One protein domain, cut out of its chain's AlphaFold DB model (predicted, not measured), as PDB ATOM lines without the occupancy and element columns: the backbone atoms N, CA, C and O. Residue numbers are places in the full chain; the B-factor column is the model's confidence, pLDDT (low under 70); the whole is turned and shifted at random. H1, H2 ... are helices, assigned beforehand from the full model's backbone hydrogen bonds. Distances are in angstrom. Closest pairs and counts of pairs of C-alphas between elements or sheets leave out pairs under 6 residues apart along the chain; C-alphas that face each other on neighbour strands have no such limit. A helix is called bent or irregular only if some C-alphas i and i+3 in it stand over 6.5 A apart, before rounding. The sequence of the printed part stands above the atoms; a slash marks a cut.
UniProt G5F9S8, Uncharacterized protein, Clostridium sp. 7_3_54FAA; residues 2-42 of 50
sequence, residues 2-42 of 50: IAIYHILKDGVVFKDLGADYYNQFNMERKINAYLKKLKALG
ATOM      1  N   ILE A   2     -55.336 -42.447  -0.804       80.06
ATOM      2  CA  ILE A   2     -55.700 -42.860  -2.177       80.06
ATOM      3  C   ILE A   2     -54.478 -43.227  -3.048       80.06
ATOM      4  O   ILE A   2     -54.541 -44.180  -3.817       80.06
ATOM      5  N   ALA A   3     -53.346 -42.529  -2.894       84.25
ATOM      6  CA  ALA A   3     -52.179 -42.711  -3.765       84.25
ATOM      7  C   ALA A   3     -51.486 -44.080  -3.615       84.25
ATOM      8  O   ALA A   3     -51.190 -44.719  -4.618       84.25
ATOM      9  N   ILE A   4     -51.272 -44.557  -2.380       88.25
ATOM     10  CA  ILE A   4     -50.624 -45.860  -2.127       88.25
ATOM     11  C   ILE A   4     -51.482 -46.998  -2.693       88.25
ATOM     12  O   ILE A   4     -50.969 -47.892  -3.355       88.25
ATOM     13  N   TYR A   5     -52.798 -46.932  -2.483       92.56
ATOM     14  CA  TYR A   5     -53.730 -47.914  -3.029       92.56
ATOM     15  C   TYR A   5     -53.725 -47.935  -4.565       92.56
ATOM     16  O   TYR A   5     -53.668 -49.012  -5.144       92.56
ATOM     17  N   HIS A   6     -53.735 -46.772  -5.223       89.56
ATOM     18  CA  HIS A   6     -53.674 -46.669  -6.687       89.56
ATOM     19  C   HIS A   6     -52.385 -47.274  -7.264       89.56
ATOM     20  O   HIS A   6     -52.443 -48.054  -8.208       89.56
ATOM     21  N   ILE A   7     -51.235 -46.982  -6.648       92.56
ATOM     22  CA  ILE A   7     -49.934 -47.535  -7.053       92.56
ATOM     23  C   ILE A   7     -49.942 -49.064  -6.976       92.56
ATOM     24  O   ILE A   7     -49.543 -49.732  -7.926       92.56
ATOM     25  N   LEU A   8     -50.426 -49.620  -5.861       92.75
ATOM     26  CA  LEU A   8     -50.459 -51.069  -5.654       92.75
ATOM     27  C   LEU A   8     -51.493 -51.768  -6.540       92.75
ATOM     28  O   LEU A   8     -51.235 -52.864  -7.027       92.75
ATOM     29  N   LYS A   9     -52.663 -51.152  -6.735       94.50
ATOM     30  CA  LYS A   9     -53.759 -51.728  -7.518       94.50
ATOM     31  C   LYS A   9     -53.459 -51.725  -9.013       94.50
ATOM     32  O   LYS A   9     -53.690 -52.731  -9.675       94.50
ATOM     33  N   ASP A  10     -52.977 -50.600  -9.530       94.50
ATOM     34  CA  ASP A  10     -52.844 -50.370 -10.970       94.50
ATOM     35  C   ASP A  10     -51.392 -50.562 -11.456       94.50
ATOM     36  O   ASP A  10     -51.094 -50.355 -12.630       94.50
ATOM     37  N   GLY A  11     -50.475 -50.960 -10.560       92.75
ATOM     38  CA  GLY A  11     -49.073 -51.251 -10.883       92.75
ATOM     39  C   GLY A  11     -48.281 -50.035 -11.373       92.75
ATOM     40  O   GLY A  11     -47.259 -50.188 -12.041       92.75
ATOM     41  N   VAL A  12     -48.759 -48.821 -11.082       92.88
ATOM     42  CA  VAL A  12     -48.144 -47.576 -11.552       92.88
ATOM     43  C   VAL A  12     -46.814 -47.360 -10.836       92.88
ATOM     44  O   VAL A  12     -46.730 -47.460  -9.614       92.88
ATOM     45  N   VAL A  13     -45.766 -47.022 -11.588       91.62
ATOM     46  CA  VAL A  13     -44.446 -46.725 -11.017       91.62
ATOM     47  C   VAL A  13     -44.547 -45.526 -10.077       91.62
ATOM     48  O   VAL A  13     -45.063 -44.468 -10.445       91.62
ATOM     49  N   PHE A  14     -44.025 -45.683  -8.859       89.38
ATOM     50  CA  PHE A  14     -43.920 -44.573  -7.923       89.38
ATOM     51  C   PHE A  14     -43.054 -43.464  -8.524       89.38
ATOM     52  O   PHE A  14     -41.898 -43.684  -8.886       89.38
ATOM     53  N   LYS A  15     -43.619 -42.260  -8.605       86.38
ATOM     54  CA  LYS A  15     -42.900 -41.056  -9.000       86.38
ATOM     55  C   LYS A  15     -42.687 -40.195  -7.768       86.38
ATOM     56  O   LYS A  15     -43.657 -39.681  -7.212       86.38
ATOM     57  N   ASP A  16     -41.428 -40.011  -7.386       86.75
ATOM     58  CA  ASP A  16     -41.085 -38.979  -6.420       86.75
ATOM     59  C   ASP A  16     -41.278 -37.614  -7.077       86.75
ATOM     60  O   ASP A  16     -40.792 -37.336  -8.175       86.75
ATOM     61  N   LEU A  17     -42.073 -36.790  -6.418       85.06
ATOM     62  CA  LEU A  17     -42.450 -35.481  -6.903       85.06
ATOM     63  C   LEU A  17     -41.452 -34.413  -6.424       85.06
ATOM     64  O   LEU A  17     -41.331 -33.363  -7.053       85.06
ATOM     65  N   GLY A  18     -40.693 -34.703  -5.364       86.38
ATOM     66  CA  GLY A  18     -39.739 -33.778  -4.769       86.38
ATOM     67  C   GLY A  18     -40.399 -32.629  -4.001       86.38
ATOM     68  O   GLY A  18     -41.619 -32.434  -4.015       86.38
ATOM     69  N   ALA A  19     -39.568 -31.845  -3.312       81.56
ATOM     70  CA  ALA A  19     -40.018 -30.754  -2.444       81.56
ATOM     71  C   ALA A  19     -40.746 -29.632  -3.211       81.56
ATOM     72  O   ALA A  19     -41.663 -29.005  -2.681       81.56
ATOM     73  N   ASP A  20     -40.387 -29.421  -4.478       79.50
ATOM     74  CA  ASP A  20     -40.911 -28.322  -5.291       79.50
ATOM     75  C   ASP A  20     -42.213 -28.641  -6.027       79.50
ATOM     76  O   ASP A  20     -42.841 -27.747  -6.599       79.50
ATOM     77  N   TYR A  21     -42.693 -29.887  -5.976       83.25
ATOM     78  CA  TYR A  21     -43.894 -30.282  -6.712       83.25
ATOM     79  C   TYR A  21     -45.130 -29.459  -6.372       83.25
ATOM     80  O   TYR A  21     -45.968 -29.213  -7.232       83.25
ATOM     81  N   TYR A  22     -45.269 -29.028  -5.121       74.06
ATOM     82  CA  TYR A  22     -46.394 -28.193  -4.704       74.06
ATOM     83  C   TYR A  22     -46.140 -26.693  -4.878       74.06
ATOM     84  O   TYR A  22     -47.081 -25.902  -4.729       74.06
ATOM     85  N   ASN A  23     -44.903 -26.302  -5.190       76.75
ATOM     86  CA  ASN A  23     -44.522 -24.916  -5.437       76.75
ATOM     87  C   ASN A  23     -44.954 -24.466  -6.837       76.75
ATOM     88  O   ASN A  23     -45.330 -23.312  -6.993       76.75
ATOM     89  N   GLN A  24     -45.037 -25.374  -7.817       76.31
ATOM     90  CA  GLN A  24     -45.521 -25.047  -9.170       76.31
ATOM     91  C   GLN A  24     -47.030 -24.732  -9.232       76.31
ATOM     92  O   GLN A  24     -47.492 -24.047 -10.142       76.31
ATOM     93  N   PHE A  25     -47.822 -25.208  -8.266       78.38
ATOM     94  CA  PHE A  25     -49.271 -25.005  -8.265       78.38
ATOM     95  C   PHE A  25     -49.661 -23.795  -7.421       78.38
ATOM     96  O   PHE A  25     -49.397 -23.742  -6.216       78.38
ATOM     97  N   ASN A  26     -50.389 -22.858  -8.033       79.81
ATOM     98  CA  ASN A  26     -50.956 -21.685  -7.360       79.81
ATOM     99  C   ASN A  26     -49.911 -20.826  -6.619       79.81
ATOM    100  O   ASN A  26     -50.243 -20.201  -5.608       79.81
ATOM    101  N   MET A  27     -48.664 -20.800  -7.102       84.94
ATOM    102  CA  MET A  27     -47.559 -20.070  -6.473       84.94
ATOM    103  C   MET A  27     -47.910 -18.596  -6.258       84.94
ATOM    104  O   MET A  27     -47.881 -18.111  -5.130       84.94
ATOM    105  N   GLU A  28     -48.353 -17.915  -7.316       87.19
ATOM    106  CA  GLU A  28     -48.739 -16.499  -7.267       87.19
ATOM    107  C   GLU A  28     -49.876 -16.243  -6.276       87.19
ATOM    108  O   GLU A  28     -49.833 -15.308  -5.476       87.19
ATOM    109  N   ARG A  29     -50.888 -17.119  -6.261       89.00
ATOM    110  CA  ARG A  29     -52.001 -17.021  -5.312       89.00
ATOM    111  C   ARG A  29     -51.519 -17.168  -3.869       89.00
ATOM    112  O   ARG A  29     -52.002 -16.441  -3.001       89.00
ATOM    113  N   LYS A  30     -50.585 -18.087  -3.597       88.19
ATOM    114  CA  LYS A  30     -49.970 -18.245  -2.270       88.19
ATOM    115  C   LYS A  30     -49.168 -17.002  -1.889       88.19
ATOM    116  O   LYS A  30     -49.368 -16.499  -0.788       88.19
ATOM    117  N   ILE A  31     -48.335 -16.479  -2.792       90.12
ATOM    118  CA  ILE A  31     -47.559 -15.247  -2.576       90.12
ATOM    119  C   ILE A  31     -48.498 -14.100  -2.188       90.12
ATOM    120  O   ILE A  31     -48.341 -13.512  -1.121       90.12
ATOM    121  N   ASN A  32     -49.548 -13.856  -2.971       92.00
ATOM    122  CA  ASN A  32     -50.518 -12.794  -2.697       92.00
ATOM    123  C   ASN A  32     -51.265 -12.992  -1.368       92.00
ATOM    124  O   ASN A  32     -51.501 -12.032  -0.631       92.00
ATOM    125  N   ALA A  33     -51.615 -14.234  -1.023       93.44
ATOM    126  CA  ALA A  33     -52.232 -14.544   0.263       93.44
ATOM    127  C   ALA A  33     -51.291 -14.245   1.443       93.44
ATOM    128  O   ALA A  33     -51.737 -13.697   2.453       93.44
ATOM    129  N   TYR A  34     -50.001 -14.569   1.320       92.50
ATOM    130  CA  TYR A  34     -49.004 -14.260   2.343       92.50
ATOM    131  C   TYR A  34     -48.725 -12.762   2.444       92.50
ATOM    132  O   TYR A  34     -48.718 -12.239   3.553       92.50
ATOM    133  N   LEU A  35     -48.610 -12.048   1.321       93.75
ATOM    134  CA  LEU A  35     -48.473 -10.589   1.312       93.75
ATOM    135  C   LEU A  35     -49.656  -9.907   2.011       93.75
ATOM    136  O   LEU A  35     -49.465  -8.997   2.815       93.75
ATOM    137  N   LYS A  36     -50.886 -10.388   1.783       94.56
ATOM    138  CA  LYS A  36     -52.077  -9.882   2.482       94.56
ATOM    139  C   LYS A  36     -52.007 -10.119   3.993       94.56
ATOM    140  O   LYS A  36     -52.387  -9.235   4.756       94.56
ATOM    141  N   LYS A  37     -51.524 -11.289   4.430       95.75
ATOM    142  CA  LYS A  37     -51.317 -11.592   5.857       95.75
ATOM    143  C   LYS A  37     -50.244 -10.698   6.470       95.75
ATOM    144  O   LYS A  37     -50.472 -10.150   7.537       95.75
ATOM    145  N   LEU A  38     -49.117 -10.519   5.785       94.94
ATOM    146  CA  LEU A  38     -48.036  -9.640   6.227       94.94
ATOM    147  C   LEU A  38     -48.533  -8.200   6.389       94.94
ATOM    148  O   LEU A  38     -48.346  -7.608   7.447       94.94
ATOM    149  N   LYS A  39     -49.280  -7.684   5.408       93.75
ATOM    150  CA  LYS A  39     -49.904  -6.359   5.501       93.75
ATOM    151  C   LYS A  39     -50.853  -6.239   6.698       93.75
ATOM    152  O   LYS A  39     -50.851  -5.222   7.380       93.75
ATOM    153  N   ALA A  40     -51.644  -7.276   6.982       95.75
ATOM    154  CA  ALA A  40     -52.526  -7.305   8.153       95.75
ATOM    155  C   ALA A  40     -51.765  -7.330   9.493       95.75
ATOM    156  O   ALA A  40     -52.311  -6.906  10.506       95.75
ATOM    157  N   LEU A  41     -50.514  -7.798   9.497       96.50
ATOM    158  CA  LEU A  41     -49.617  -7.780  10.655       96.50
ATOM    159  C   LEU A  41     -48.826  -6.464  10.785       96.50
ATOM    160  O   LEU A  41     -47.979  -6.356  11.664       96.50
ATOM    161  N   GLY A  42     -49.086  -5.472   9.926       93.31
ATOM    162  CA  GLY A  42     -48.386  -4.185   9.937       93.31
ATOM    163  C   GLY A  42     -47.049  -4.190   9.193       93.31
ATOM    164  O   GLY A  42     -46.293  -3.232   9.306       93.31
TER     165      GLY A  42
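Overview. This is residues 2 to 42 of the 50 residues of an uncharacterized protein of Clostridium sp. 7_3_54FAA (UniProt G5F9S8). Helices H1 and H3 lie toward the two ends of a drawn-out, open chain, with the short turn H2 and its links between them; no helix packs on another. The printed part has 41 residues with three named helices, in the order H1, H2, H3, and no named strand: all helix. It is extended, with a radius of gyration of the C-alphas of 17.0 A, and spans 51 by 16 by 13 A.

Arrangement. Start at H1, residues 2 to 10; a short link of 8 residues leads to H2, residues 19 to 22, and a tight link to H3, residues 27 to 40. The three are apart from one another, with no C-alphas within 8 A. In H1 and H3 every O i to N i+4 pair is within hydrogen-bond range; H2 is too short for such a pair.

Along the chain. Find C-alpha 2 at (-55.700, -42.860, -2.177); H1 runs 11.9 A to Asp 10. H2 is irregular: C-alphas 19 and 22 are 7.2 A apart. H3 runs 20.0 A, from Met 27 to C-alpha 40 at (-52.526, -7.305, 8.153).

Size, cuts and confidence. Residues 16 to 42 stand free. The C-alphas farthest apart, of Gly 11 and Gly 42, are 51.5 A apart. The printed part has no cut and no long link; no printed residue is under 70 in pLDDT.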